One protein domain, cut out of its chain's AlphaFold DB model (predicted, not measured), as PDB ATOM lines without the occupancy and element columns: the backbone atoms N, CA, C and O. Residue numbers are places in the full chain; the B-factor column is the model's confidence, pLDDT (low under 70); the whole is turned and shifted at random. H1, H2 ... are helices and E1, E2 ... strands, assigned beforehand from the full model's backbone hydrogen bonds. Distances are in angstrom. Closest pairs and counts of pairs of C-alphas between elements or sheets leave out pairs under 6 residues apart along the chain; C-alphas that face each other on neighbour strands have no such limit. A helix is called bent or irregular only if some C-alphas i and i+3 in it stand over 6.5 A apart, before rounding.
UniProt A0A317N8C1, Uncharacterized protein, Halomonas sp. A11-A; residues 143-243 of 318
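What this domain is: This is residues 143 to 243 of the 318 residues of an uncharacterized protein of Halomonas sp. A11-A (UniProt A0A317N8C1). A strongly twisted sheet of five strands curls round one helix, H1, which lies over one face. The hairpin of E4 and E5 makes one side of the sheet, and a loop region with the small helix H2 reaches away from the sheet, residues 193 to 198 sticking out. The 101 printed residues hold two named helices and five named strands, in the order E1, E2, H1, E3, H2, E4, E5, with under half of the residues in these elements. The sheet's order is E3, E1, E2, E5, E4, all antiparallel, and the class is mixed, helices and strands. The whole is compact, with a radius of gyration of the C-alphas of 13.6 A and spans of 34 by 30 by 30 A.

How they stand to each other: E1, residues 143 to 149, and E2, residues 155 to 162, form an antiparallel hairpin, with N 146 and O 158 2.9 A apart. H1, residues 166 to 175, is on the sheet, in two layers, a helix layer on one face of a strand layer. The closest C-alphas of E1 and H1 are those of Val 146 and Pro 168, 5.7 A apart. E3, residues 180 to 182, is an edge strand, antiparallel to E1, with N 180 and O 149 2.8 A apart. E2, H1 and E3 make a split strand-helix-strand unit, two strands of one sheet joined through a helix, with E1 between them in the sheet as the antiparallel neighbour of both, and its crossover is right-handed. H2, residues 191 to 194, is not on the sheet and is apart from H1. E4, residues 212 to 219, and E5, residues 222 to 229, form the second antiparallel hairpin, with N 217 and O 224 2.9 A apart. E5 is also antiparallel to E2, with N 159 and O 223 2.8 A apart, and E4 is the other edge strand. In H1 every O i to N i+4 pair is within hydrogen-bond range; H2 is too short for such a pair, and its one O i to N i+3 pair is not within range.

Where its parts are: E1 begins at C-alpha 143, (-54.557, 36.005, 13.951), and is 19.8 A long; E2 is 21.1 A. H1 begins at C-alpha 166, (-54.842, 23.470, 15.021), and is 14.3 A long. E3 has three residues. H2 is irregular, but only just: C-alphas 191 and 194 are 6.6 A apart. E4 is 21.3 A long, and E5, 22.9 A, ends at C-alpha 229, (-37.344, 44.965, 5.121).

The domain as a whole: The two C-alphas farthest apart, of Met 195 and Gly 220, are 38.6 A apart. The printed part has no cut. The link from H2 to E4 is long, 17 residues, and residues 230 to 243 hold no named element. The mean pLDDT of the printed part is 79.4; residues 187 to 203 and residue 239 are under 70.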
ATOM      1  N   LEU A 143     -55.271  36.327  15.180       88.50
ATOM      2  CA  LEU A 143     -54.557  36.005  13.951       88.50
ATOM      3  C   LEU A 143     -53.439  35.015  14.284       88.50
ATOM      4  O   LEU A 143     -52.606  35.268  15.153       88.50
ATOM      5  N   ARG A 144     -53.458  33.862  13.619       89.12
ATOM      6  CA  ARG A 144     -52.434  32.824  13.742       89.12
ATOM      7  C   ARG A 144     -51.888  32.485  12.369       89.12
ATOM      8  O   ARG A 144     -52.659  32.362  11.417       89.12
ATOM      9  N   ARG A 145     -50.567  32.333  12.290       89.31
ATOM     10  CA  ARG A 145     -49.846  32.046  11.050       89.31
ATOM     11  C   ARG A 145     -49.680  30.546  10.831       89.31
ATOM     12  O   ARG A 145     -49.589  29.783  11.788       89.31
ATOM     13  N   VAL A 146     -49.608  30.152   9.566       91.25
ATOM     14  CA  VAL A 146     -49.100  28.858   9.104       91.25
ATOM     15  C   VAL A 146     -48.129  29.092   7.948       91.25
ATOM     16  O   VAL A 146     -48.383  29.948   7.097       91.25
ATOM     17  N   GLY A 147     -47.019  28.358   7.948       91.38
ATOM     18  CA  GLY A 147     -46.114  28.246   6.807       91.38
ATOM     19  C   GLY A 147     -46.502  27.057   5.937       91.38
ATOM     20  O   GLY A 147     -46.811  25.979   6.455       91.38
ATOM     21  N   LEU A 148     -46.499  27.252   4.623       89.94
ATOM     22  CA  LEU A 148     -46.878  26.254   3.631       89.94
ATOM     23  C   LEU A 148     -45.853  26.233   2.500       89.94
ATOM     24  O   LEU A 148     -45.634  27.240   1.849       89.94
ATOM     25  N   GLU A 149     -45.258  25.082   2.238       90.38
ATOM     26  CA  GLU A 149     -44.468  24.818   1.041       90.38
ATOM     27  C   GLU A 149     -45.410  24.373  -0.080       90.38
ATOM     28  O   GLU A 149     -46.105  23.354   0.024       90.38
ATOM     29  N   MET A 150     -45.471  25.174  -1.133       86.50
ATOM     30  CA  MET A 150     -46.283  24.948  -2.319       86.50
ATOM     31  C   MET A 150     -45.645  23.867  -3.220       86.50
ATOM     32  O   MET A 150     -44.459  23.571  -3.082       86.50
ATOM     33  N   PRO A 151     -46.394  23.247  -4.157       79.69
ATOM     34  CA  PRO A 151     -45.849  22.202  -5.037       79.69
ATOM     35  C   PRO A 151     -44.671  22.633  -5.925       79.69
ATOM     36  O   PRO A 151     -43.910  21.782  -6.375       79.69
ATOM     37  N   ASP A 152     -44.537  23.931  -6.192       82.00
ATOM     38  CA  ASP A 152     -43.428  24.550  -6.926       82.00
ATOM     39  C   ASP A 152     -42.218  24.886  -6.031       82.00
ATOM     40  O   ASP A 152     -41.216  25.398  -6.524       82.00
ATOM     41  N   GLY A 153     -42.292  24.576  -4.734       85.81
ATOM     42  CA  GLY A 153     -41.254  24.856  -3.744       85.81
ATOM     43  C   GLY A 153     -41.353  26.237  -3.094       85.81
ATOM     44  O   GLY A 153     -40.577  26.520  -2.185       85.81
ATOM     45  N   GLU A 154     -42.300  27.094  -3.500       89.12
ATOM     46  CA  GLU A 154     -42.504  28.406  -2.874       89.12
ATOM     47  C   GLU A 154     -42.957  28.240  -1.412       89.12
ATOM     48  O   GLU A 154     -43.911  27.510  -1.127       89.12
ATOM     49  N   ILE A 155     -42.328  28.955  -0.473       89.56
ATOM     50  CA  ILE A 155     -42.835  29.056   0.900       89.56
ATOM     51  C   ILE A 155     -43.834  30.207   0.993       89.56
ATOM     52  O   ILE A 155     -43.492  31.379   0.847       89.56
ATOM     53  N   ARG A 156     -45.083  29.864   1.298       88.69
ATOM     54  CA  ARG A 156     -46.192  30.789   1.491       88.69
ATOM     55  C   ARG A 156     -46.596  30.880   2.955       88.69
ATOM     56  O   ARG A 156     -46.803  29.873   3.631       88.69
ATOM     57  N   TRP A 157     -46.804  32.107   3.414       89.94
ATOM     58  CA  TRP A 157     -47.292  32.402   4.757       89.94
ATOM     59  C   TRP A 157     -48.748  32.853   4.703       89.94
ATOM     60  O   TRP A 157     -49.105  33.725   3.911       89.94
ATOM     61  N   ALA A 158     -49.592  32.275   5.557       90.94
ATOM     62  CA  ALA A 158     -51.005  32.632   5.644       90.94
ATOM     63  C   ALA A 158     -51.438  32.884   7.092       90.94
ATOM     64  O   ALA A 158     -51.034  32.156   8.001       90.94
ATOM     65  N   LEU A 159     -52.286  33.893   7.301       92.19
ATOM     66  CA  LEU A 159     -52.911  34.215   8.584       92.19
ATOM     67  C   LEU A 159     -54.391  33.846   8.585       92.19
ATOM     68  O   LEU A 159     -55.143  34.184   7.669       92.19
ATOM     69  N   PHE A 160     -54.821  33.231   9.679       92.69
ATOM     70  CA  PHE A 160     -56.211  32.881   9.929       92.69
ATOM     71  C   PHE A 160     -56.650  33.401  11.293       92.69
ATOM     72  O   PHE A 160     -55.937  33.238  12.283       92.69
ATOM     73  N   GLU A 161     -57.859  33.955  11.374       91.88
ATOM     74  CA  GLU A 161     -58.530  34.128  12.661       91.88
ATOM     75  C   GLU A 161     -58.833  32.752  13.268       91.88
ATOM     76  O   GLU A 161     -59.543  31.932  12.673       91.88
ATOM     77  N   ALA A 162     -58.261  32.490  14.439       91.94
ATOM     78  CA  ALA A 162     -58.264  31.176  15.063       91.94
ATOM     79  C   ALA A 162     -58.239  31.269  16.594       91.94
ATOM     80  O   ALA A 162     -57.586  32.134  17.177       91.94
ATOM     81  N   GLN A 163     -58.908  30.330  17.267       91.31
ATOM     82  CA  GLN A 163     -58.797  30.151  18.720       91.31
ATOM     83  C   GLN A 163     -57.606  29.262  19.063       91.31
ATOM     84  O   GLN A 163     -56.854  29.541  19.999       91.31
ATOM     85  N   THR A 164     -57.407  28.208  18.274       90.44
ATOM     86  CA  THR A 164     -56.416  27.159  18.533       90.44
ATOM     87  C   THR A 164     -55.303  27.158  17.490       90.44
ATOM     88  O   THR A 164     -55.479  27.658  16.381       90.44
ATOM     89  N   TRP A 165     -54.160  26.562  17.832       89.44
ATOM     90  CA  TRP A 165     -53.055  26.341  16.894       89.44
ATOM     91  C   TRP A 165     -53.366  25.293  15.814       89.44
ATOM     92  O   TRP A 165     -52.745  25.309  14.762       89.44
ATOM     93  N   LEU A 166     -54.377  24.441  16.017       92.94
ATOM     94  CA  LEU A 166     -54.842  23.470  15.021       92.94
ATOM     95  C   LEU A 166     -55.518  24.135  13.808       92.94
ATOM     96  O   LEU A 166     -55.344  23.694  12.672       92.94
ATOM     97  N   GLU A 167     -56.309  25.182  14.051       94.19
ATOM     98  CA  GLU A 167     -57.091  25.868  13.016       94.19
ATOM     99  C   GLU A 167     -56.257  26.332  11.817       94.19
ATOM    100  O   GLU A 167     -56.635  25.979  10.699       94.19
ATOM    101  N   PRO A 168     -55.152  27.087  11.983       93.75
ATOM    102  CA  PRO A 168     -54.356  27.534  10.844       93.75
ATOM    103  C   PRO A 168     -53.730  26.364  10.067       93.75
ATOM    104  O   PRO A 168     -53.647  26.452   8.847       93.75
ATOM    105  N   LEU A 169     -53.397  25.234  10.711       94.31
ATOM    106  CA  LEU A 169     -52.880  24.044  10.016       94.31
ATOM    107  C   LEU A 169     -53.933  23.440   9.081       94.31
ATOM    108  O   LEU A 169     -53.699  23.269   7.885       94.31
ATOM    109  N   LEU A 170     -55.121  23.146   9.619       91.38
ATOM    110  CA  LEU A 170     -56.202  22.539   8.843       91.38
ATOM    111  C   LEU A 170     -56.748  23.492   7.776       91.38
ATOM    112  O   LEU A 170     -57.039  23.060   6.662       91.38
ATOM    113  N   ARG A 171     -56.882  24.784   8.099       92.38
ATOM    114  CA  ARG A 171     -57.350  25.796   7.144       92.38
ATOM    115  C   ARG A 171     -56.315  26.062   6.052       92.38
ATOM    116  O   ARG A 171     -56.717  26.183   4.901       92.38
ATOM    117  N   GLY A 172     -55.023  26.085   6.381       90.81
ATOM    118  CA  GLY A 172     -53.934  26.225   5.413       90.81
ATOM    119  C   GLY A 172     -53.912  25.080   4.404       90.81
ATOM    120  O   GLY A 172     -54.024  25.316   3.203       90.81
ATOM    121  N   LEU A 173     -53.893  23.833   4.887       86.31
ATOM    122  CA  LEU A 173     -53.939  22.642   4.027       86.31
ATOM    123  C   LEU A 173     -55.218  22.570   3.173       86.31
ATOM    124  O   LEU A 173     -55.202  22.042   2.063       86.31
ATOM    125  N   ALA A 174     -56.342  23.088   3.678       83.88
ATOM    126  CA  ALA A 174     -57.587  23.148   2.918       83.88
ATOM    127  C   ALA A 174     -57.586  24.253   1.848       83.88
ATOM    128  O   ALA A 174     -58.127  24.031   0.764       83.88
ATOM    129  N   ALA A 175     -57.011  25.422   2.154       83.25
ATOM    130  CA  ALA A 175     -56.939  26.574   1.256       83.25
ATOM    131  C   ALA A 175     -55.936  26.372   0.112       83.25
ATOM    132  O   ALA A 175     -56.165  26.872  -0.986       83.25
ATOM    133  N   TYR A 176     -54.874  25.600   0.351       82.00
ATOM    134  CA  TYR A 176     -53.819  25.330  -0.625       82.00
ATOM    135  C   TYR A 176     -53.654  23.818  -0.849       82.00
ATOM    136  O   TYR A 176     -52.769  23.189  -0.265       82.00
ATOM    137  N   PRO A 177     -54.512  23.192  -1.680       78.69
ATOM    138  CA  PRO A 177     -54.405  21.769  -1.985       78.69
ATOM    139  C   PRO A 177     -53.030  21.404  -2.556       78.69
ATOM    140  O   PRO A 177     -52.539  22.055  -3.472       78.69
ATOM    141  N   GLY A 178     -52.424  20.342  -2.025       74.31
ATOM    142  CA  GLY A 178     -51.090  19.883  -2.426       74.31
ATOM    143  C   GLY A 178     -49.934  20.550  -1.677       74.31
ATOM    144  O   GLY A 178     -48.814  20.052  -1.762       74.31
ATOM    145  N   ALA A 179     -50.195  21.609  -0.903       82.00
ATOM    146  CA  ALA A 179     -49.181  22.219  -0.054       82.00
ATOM    147  C   ALA A 179     -48.779  21.305   1.115       82.00
ATOM    148  O   ALA A 179     -49.557  20.475   1.600       82.00
ATOM    149  N   ARG A 180     -47.549  21.492   1.585       88.75
ATOM    150  CA  ARG A 180     -46.961  20.834   2.753       88.75
ATOM    151  C   ARG A 180     -46.776  21.870   3.857       88.75
ATOM    152  O   ARG A 180     -46.389  22.993   3.589       88.75
ATOM    153  N   LEU A 181     -47.036  21.513   5.104       92.00
ATOM    154  CA  LEU A 181     -46.716  22.334   6.264       92.00
ATOM    155  C   LEU A 181     -45.207  22.601   6.305       92.00
ATOM    156  O   LEU A 181     -44.398  21.682   6.161       92.00
ATOM    157  N   HIS A 182     -44.841  23.856   6.521       91.56
ATOM    158  CA  HIS A 182     -43.460  24.297   6.638       91.56
ATOM    159  C   HIS A 182     -43.177  24.657   8.099       91.56
ATOM    160  O   HIS A 182     -43.840  25.531   8.657       91.56
ATOM    161  N   ALA A 183     -42.228  23.941   8.713       87.31
ATOM    162  CA  ALA A 183     -41.855  24.099  10.122       87.31
ATOM    163  C   ALA A 183     -41.016  25.344  10.403       87.31
ATOM    164  O   ALA A 183     -40.759  25.635  11.565       87.31
ATOM    165  N   GLY A 184     -40.562  26.036   9.362       80.06
ATOM    166  CA  GLY A 184     -39.713  27.187   9.556       80.06
ATOM    167  C   GLY A 184     -40.460  28.445   9.983       80.06
ATOM    168  O   GLY A 184     -41.660  28.437  10.295       80.06
ATOM    169  N   GLN A 185     -39.736  29.550   9.930       76.62
ATOM    170  CA  GLN A 185     -40.180  30.918  10.086       76.62
ATOM    171  C   GLN A 185     -39.762  31.768   8.884       76.62
ATOM    172  O   GLN A 185     -38.851  31.420   8.129       76.62
ATOM    173  N   PRO A 186     -40.411  32.925   8.686       70.25
ATOM    174  CA  PRO A 186     -39.909  33.921   7.755       70.25
ATOM    175  C   PRO A 186     -38.464  34.299   8.105       70.25
ATOM    176  O   PRO A 186     -38.203  34.742   9.221       70.25
ATOM    177  N   GLY A 187     -37.554  34.146   7.143       61.88
ATOM    178  CA  GLY A 187     -36.136  34.457   7.338       61.88
ATOM    179  C   GLY A 187     -35.292  33.324   7.927       61.88
ATOM    180  O   GLY A 187     -34.159  33.589   8.296       61.88
ATOM    181  N   ASP A 188     -35.786  32.082   7.993       57.78
ATOM    182  CA  ASP A 188     -35.046  30.920   8.527       57.78
ATOM    183  C   ASP A 188     -33.750  30.541   7.799       57.78
ATOM    184  O   ASP A 188     -32.942  29.795   8.347       57.78
ATOM    185  N   ASP A 189     -33.494  31.099   6.617       55.88
ATOM    186  CA  ASP A 189     -32.172  31.028   5.985       55.88
ATOM    187  C   ASP A 189     -31.126  31.898   6.732       55.88
ATOM    188  O   ASP A 189     -29.968  31.984   6.317       55.88
ATOM    189  N   ALA A 190     -31.512  32.575   7.824       46.31
ATOM    190  CA  ALA A 190     -30.646  33.428   8.627       46.31
ATOM    191  C   ALA A 190     -29.877  32.642   9.720       46.31
ATOM    192  O   ALA A 190     -30.471  31.898  10.503       46.31
ATOM    193  N   PRO A 191     -28.559  32.876   9.876       42.34
ATOM    194  CA  PRO A 191     -27.649  32.099  10.737       42.34
ATOM    195  C   PRO A 191     -27.866  32.224  12.263       42.34
ATOM    196  O   PRO A 191     -27.074  31.711  13.047       42.34
ATOM    197  N   TRP A 192     -28.931  32.881  12.728       45.00
ATOM    198  CA  TRP A 192     -29.205  33.079  14.160       45.00
ATOM    199  C   TRP A 192     -29.868  31.868  14.840       45.00
ATOM    200  O   TRP A 192     -29.974  31.838  16.068       45.00
ATOM    201  N   HIS A 193     -30.284  30.859  14.065       47.94
ATOM    202  CA  HIS A 193     -30.958  29.662  14.579       47.94
ATOM    203  C   HIS A 193     -30.032  28.722  15.380       47.94
ATOM    204  O   HIS A 193     -30.527  27.886  16.134       47.94
ATOM    205  N   GLU A 194     -28.707  28.887  15.277       48.34
ATOM    206  CA  GLU A 194     -27.719  28.096  16.030       48.34
ATOM    207  C   GLU A 194     -27.494  28.589  17.473       48.34
ATOM    208  O   GLU A 194     -26.862  27.891  18.262       48.34
ATOM    209  N   MET A 195     -27.997  29.773  17.856       44.94
ATOM    210  CA  MET A 195     -27.565  30.430  19.101       44.94
ATOM    211  C   MET A 195     -28.610  30.588  20.209       44.94
ATOM    212  O   MET A 195     -28.249  31.073  21.279       44.94
ATOM    213  N   ASN A 196     -29.878  30.201  20.033       43.91
ATOM    214  CA  ASN A 196     -30.865  30.390  21.106       43.91
ATOM    215  C   ASN A 196     -31.998  29.357  21.105       43.91
ATOM    216  O   ASN A 196     -33.062  29.578  20.534       43.91
ATOM    217  N   GLU A 197     -31.820  28.288  21.882       46.31
ATOM    218  CA  GLU A 197     -32.853  27.283  22.193       46.31
ATOM    219  C   GLU A 197     -34.028  27.835  23.039       46.31
ATOM    220  O   GLU A 197     -34.982  27.115  23.328       46.31
ATOM    221  N   THR A 198     -34.001  29.118  23.433       45.28
ATOM    222  CA  THR A 198     -34.886  29.660  24.486       45.28
ATOM    223  C   THR A 198     -35.717  30.893  24.115       45.28
ATOM    224  O   THR A 198     -36.512  31.351  24.938       45.28
ATOM    225  N   ILE A 199     -35.590  31.461  22.909       47.66
ATOM    226  CA  ILE A 199     -36.322  32.695  22.567       47.66
ATOM    227  C   ILE A 199     -37.654  32.362  21.882       47.66
ATOM    228  O   ILE A 199     -37.743  32.212  20.670       47.66
ATOM    229  N   LEU A 200     -38.728  32.319  22.677       43.62
ATOM    230  CA  LEU A 200     -40.109  32.126  22.205       43.62
ATOM    231  C   LEU A 200     -40.741  33.388  21.574       43.62
ATOM    232  O   LEU A 200     -41.890  33.342  21.132       43.62
ATOM    233  N   HIS A 201     -40.001  34.501  21.486       51.59
ATOM    234  CA  HIS A 201     -40.474  35.791  20.965       51.59
ATOM    235  C   HIS A 201     -39.351  36.596  20.256       51.59
ATOM    236  O   HIS A 201     -39.020  37.697  20.682       51.59
ATOM    237  N   ALA A 202     -38.750  36.065  19.182       58.56
ATOM    238  CA  ALA A 202     -37.744  36.740  18.334       58.56
ATOM    239  C   ALA A 202     -38.298  37.551  17.132       58.56
ATOM    240  O   ALA A 202     -38.949  37.008  16.240       58.56
ATOM    241  N   GLU A 203     -38.032  38.859  17.104       68.12
ATOM    242  CA  GLU A 203     -38.305  39.756  15.967       68.12
ATOM    243  C   GLU A 203     -37.675  39.221  14.668       68.12
ATOM    244  O   GLU A 203     -36.500  38.854  14.664       68.12
ATOM    245  N   TYR A 204     -38.434  39.190  13.566       76.19
ATOM    246  CA  TYR A 204     -37.930  38.674  12.288       76.19
ATOM    247  C   TYR A 204     -36.943  39.637  11.644       76.19
ATOM    248  O   TYR A 204     -37.228  40.830  11.522       76.19
ATOM    249  N   ARG A 205     -35.805  39.103  11.193       75.12
ATOM    250  CA  ARG A 205     -34.731  39.857  10.543       75.12
ATOM    251  C   ARG A 205     -34.254  39.139   9.282       75.12
ATOM    252  O   ARG A 205     -34.352  37.919   9.203       75.12
ATOM    253  N   ASP A 206     -33.778  39.895   8.297       76.12
ATOM    254  CA  ASP A 206     -33.097  39.333   7.126       76.12
ATOM    255  C   ASP A 206     -31.660  38.877   7.457       76.12
ATOM    256  O   ASP A 206     -31.199  38.989   8.597       76.12
ATOM    257  N   ALA A 207     -30.941  38.351   6.458       70.69
ATOM    258  CA  ALA A 207     -29.560  37.885   6.614       70.69
ATOM    259  C   ALA A 207     -28.586  39.004   7.036       70.69
ATOM    260  O   ALA A 207     -27.576  38.733   7.683       70.69
ATOM    261  N   GLU A 208     -28.911  40.265   6.734       74.50
ATOM    262  CA  GLU A 208     -28.149  41.446   7.151       74.50
ATOM    263  C   GLU A 208     -28.577  41.980   8.532       74.50
ATOM    264  O   GLU A 208     -28.052  42.990   9.005       74.50
ATOM    265  N   GLY A 209     -29.526  41.318   9.199       75.56
ATOM    266  CA  GLY A 209     -30.023  41.690  10.518       75.56
ATOM    267  C   GLY A 209     -31.042  42.834  10.509       75.56
ATOM    268  O   GLY A 209     -31.392  43.330  11.584       75.56
ATOM    269  N   ARG A 210     -31.545  43.271   9.348       81.62
ATOM    270  CA  ARG A 210     -32.582  44.315   9.260       81.62
ATOM    271  C   ARG A 210     -33.949  43.722   9.589       81.62
ATOM    272  O   ARG A 210     -34.250  42.621   9.132       81.62
ATOM    273  N   PRO A 211     -34.797  44.428  10.352       81.50
ATOM    274  CA  PRO A 211     -36.109  43.914  10.711       81.50
ATOM    275  C   PRO A 211     -37.013  43.772   9.490       81.50
ATOM    276  O   PRO A 211     -37.014  44.625   8.601       81.50
ATOM    277  N   LEU A 212     -37.808  42.707   9.466       81.94
ATOM    278  CA  LEU A 212     -38.819  42.479   8.442       81.94
ATOM    279  C   LEU A 212     -40.161  43.069   8.889       81.94
ATOM    280  O   LEU A 212     -40.628  42.774   9.985       81.94
ATOM    281  N   ALA A 213     -40.805  43.856   8.031       84.25
ATOM    282  CA  ALA A 213     -42.202  44.266   8.133       84.25
ATOM    283  C   ALA A 213     -43.123  43.282   7.390       84.25
ATOM    284  O   ALA A 213     -42.693  42.520   6.517       84.25
ATOM    285  N   MET A 214     -44.402  43.287   7.769       86.56
ATOM    286  CA  MET A 214     -45.415  42.359   7.268       86.56
ATOM    287  C   MET A 214     -46.411  43.074   6.352       86.56
ATOM    288  O   MET A 214     -47.212  43.879   6.825       86.56
ATOM    289  N   ASP A 215     -46.429  42.702   5.075       86.81
ATOM    290  CA  ASP A 215     -47.495  43.068   4.147       86.81
ATOM    291  C   ASP A 215     -48.573  41.985   4.162       86.81
ATOM    292  O   ASP A 215     -48.287  40.789   4.030       86.81
ATOM    293  N   VAL A 216     -49.824  42.404   4.331       88.62
ATOM    294  CA  VAL A 216     -50.967  41.504   4.479       88.62
ATOM    295  C   VAL A 216     -51.975  41.783   3.375       88.62
ATOM    296  O   VAL A 216     -52.524  42.880   3.284       88.62
ATOM    297  N   GLU A 217     -52.252  40.772   2.559       92.31
ATOM    298  CA  GLU A 217     -53.236  40.840   1.482       92.31
ATOM    299  C   GLU A 217     -54.430  39.942   1.818       92.31
ATOM    300  O   GLU A 217     -54.273  38.765   2.141       92.31
ATOM    301  N   ALA A 218     -55.649  40.480   1.757       92.62
ATOM    302  CA  ALA A 218     -56.849  39.682   1.984       92.62
ATOM    303  C   ALA A 218     -57.072  38.702   0.822       92.62
ATOM    304  O   ALA A 218     -57.160  39.096  -0.337       92.62
ATOM    305  N   THR A 219     -57.219  37.416   1.133       86.81
ATOM    306  CA  THR A 219     -57.430  36.348   0.151       86.81
ATOM    307  C   THR A 219     -58.618  35.489   0.575       86.81
ATOM    308  O   THR A 219     -58.497  34.511   1.315       86.81
ATOM    309  N   GLY A 220     -59.816  35.862   0.121       87.19
ATOM    310  CA  GLY A 220     -61.047  35.147   0.463       87.19
ATOM    311  C   GLY A 220     -61.327  35.157   1.970       87.19
ATOM    312  O   GLY A 220     -61.833  36.139   2.500       87.19
ATOM    313  N   ASN A 221     -61.040  34.048   2.659       84.56
ATOM    314  CA  ASN A 221     -61.321  33.858   4.090       84.56
ATOM    315  C   ASN A 221     -60.077  33.899   5.000       84.56
ATOM    316  O   ASN A 221     -60.157  33.489   6.164       84.56
ATOM    317  N   HIS A 222     -58.934  34.308   4.464       90.12
ATOM    318  CA  HIS A 222     -57.657  34.391   5.163       90.12
ATOM    319  C   HIS A 222     -56.833  35.538   4.593       90.12
ATOM    320  O   HIS A 222     -57.283  36.233   3.683       90.12
ATOM    321  N   TYR A 223     -55.637  35.733   5.134       92.44
ATOM    322  CA  TYR A 223     -54.715  36.730   4.618       92.44
ATOM    323  C   TYR A 223     -53.429  36.070   4.146       92.44
ATOM    324  O   TYR A 223     -52.827  35.297   4.894       92.44
ATOM    325  N   ALA A 224     -53.018  36.372   2.920       88.88
ATOM    326  CA  ALA A 224     -51.683  36.070   2.442       88.88
ATOM    327  C   ALA A 224     -50.701  37.064   3.063       88.88
ATOM    328  O   ALA A 224     -51.011  38.247   3.218       88.88
ATOM    329  N   VAL A 225     -49.526  36.573   3.441       86.69
ATOM    330  CA  VAL A 225     -48.500  37.388   4.076       86.69
ATOM    331  C   VAL A 225     -47.235  37.392   3.240       86.69
ATOM    332  O   VAL A 225     -46.742  36.335   2.846       86.69
ATOM    333  N   ARG A 226     -46.693  38.590   3.019       85.81
ATOM    334  CA  ARG A 226     -45.365  38.808   2.446       85.81
ATOM    335  C   ARG A 226     -44.503  39.569   3.442       85.81
ATOM    336  O   ARG A 226     -44.992  40.435   4.162       85.81
ATOM    337  N   TYR A 227     -43.223  39.228   3.477       82.50
ATOM    338  CA  TYR A 227     -42.249  39.889   4.333       82.50
ATOM    339  C   TYR A 227     -41.275  40.686   3.483       82.50
ATOM    340  O   TYR A 227     -40.861  40.240   2.414       82.50
ATOM    341  N   ARG A 228     -40.917  41.867   3.975       86.19
ATOM    342  CA  ARG A 228     -39.932  42.758   3.362       86.19
ATOM    343  C   ARG A 228     -39.178  43.508   4.451       86.19
ATOM    344  O   ARG A 228     -39.712  43.617   5.551       86.19
ATOM    345  N   PRO A 229     -37.989  44.060   4.180       86.75
ATOM    346  CA  PRO A 229     -37.344  44.965   5.121       86.75
ATOM    347  C   PRO A 229     -38.283  46.107   5.537       86.75
ATOM    348  O   PRO A 229     -39.020  46.649   4.705       86.75
ATOM    349  N   ALA A 230     -38.275  46.441   6.827       85.25
ATOM    350  CA  ALA A 230     -39.071  47.529   7.374       85.25
ATOM    351  C   ALA A 230     -38.593  48.882   6.836       85.25
ATOM    352  O   ALA A 230     -37.390  49.136   6.712       85.25
ATOM    353  N   LEU A 231     -39.546  49.757   6.522       88.62
ATOM    354  CA  LEU A 231     -39.266  51.158   6.205       88.62
ATOM    355  C   LEU A 231     -39.034  51.968   7.500       88.62
ATOM    356  O   LEU A 231     -39.421  51.498   8.570       88.62
ATOM    357  N   PRO A 232     -38.430  53.175   7.432       86.44
ATOM    358  CA  PRO A 232     -38.013  53.949   8.613       86.44
ATOM    359  C   PRO A 232     -39.077  54.195   9.697       86.44
ATOM    360  O   PRO A 232     -38.708  54.407  10.847       86.44
ATOM    361  N   ASP A 233     -40.365  54.117   9.355       88.12
ATOM    362  CA  ASP A 233     -41.488  54.373  10.268       88.12
ATOM    363  C   ASP A 233     -42.387  53.146  10.504       88.12
ATOM    364  O   ASP A 233     -43.449  53.244  11.122       88.12
ATOM    365  N   GLU A 234     -41.997  51.977   9.996       84.75
ATOM    366  CA  GLU A 234     -42.777  50.756  10.149       84.75
ATOM    367  C   GLU A 234     -42.334  49.932  11.348       84.75
ATOM    368  O   GLU A 234     -41.152  49.818  11.671       84.75
ATOM    369  N   LEU A 235     -43.315  49.294  11.984       83.44
ATOM    370  CA  LEU A 235     -43.037  48.349  13.049       83.44
ATOM    371  C   LEU A 235     -42.622  46.988  12.468       83.44
ATOM    372  O   LEU A 235     -43.246  46.510  11.513       83.44
ATOM    373  N   PRO A 236     -41.622  46.332  13.077       78.81
ATOM    374  CA  PRO A 236     -41.251  44.966  12.742       78.81
ATOM    375  C   PRO A 236     -42.419  43.988  12.886       78.81
ATOM    376  O   PRO A 236     -43.338  44.167  13.694       78.81
ATOM    377  N   ALA A 237     -42.359  42.906  12.118       78.00
ATOM    378  CA  ALA A 237     -43.342  41.848  12.158       78.00
ATOM    379  C   ALA A 237     -43.380  41.170  13.543       78.00
ATOM    380  O   ALA A 237     -42.332  40.851  14.113       78.00
ATOM    381  N   PRO A 238     -44.584  40.891  14.075       71.75
ATOM    382  CA  PRO A 238     -44.733  40.266  15.378       71.75
ATOM    383  C   PRO A 238     -44.288  38.810  15.338       71.75
ATOM    384  O   PRO A 238     -44.614  38.066  14.411       71.75
ATOM    385  N   VAL A 239     -43.613  38.389  16.401       68.06
ATOM    386  CA  VAL A 239     -43.111  37.025  16.546       68.06
ATOM    387  C   VAL A 239     -44.236  36.062  16.854       68.06
ATOM    388  O   VAL A 239     -45.000  36.265  17.799       68.06
ATOM    389  N   VAL A 240     -44.298  34.968  16.107       72.25
ATOM    390  CA  VAL A 240     -45.217  33.867  16.390       72.25
ATOM    391  C   VAL A 240     -44.473  32.545  16.310       72.25
ATOM    392  O   VAL A 240     -43.526  32.412  15.543       72.25
ATOM    393  N   ALA A 241     -44.888  31.566  17.112       72.31
ATOM    394  CA  ALA A 241     -44.296  30.232  17.092       72.31
ATOM    395  C   ALA A 241     -44.402  29.596  15.688       72.31
ATOM    396  O   ALA A 241     -45.396  29.847  14.992       72.31
ATOM    397  N   PRO A 242     -43.404  28.796  15.273       77.94
ATOM    398  CA  PRO A 242     -43.441  28.122  13.985       77.94
ATOM    399  C   PRO A 242     -44.496  27.014  13.983       77.94
ATOM    400  O   PRO A 242     -45.083  26.672  15.015       77.94
ATOM    401  N   VAL A 243     -44.727  26.416  12.815       86.88
ATOM    402  CA  VAL A 243     -45.541  25.203  12.739       86.88
ATOM    403  C   VAL A 243     -44.790  24.059  13.414       86.88
ATOM    404  O   VAL A 243     -43.760  23.604  12.931       86.88
TER     405      VAL A 243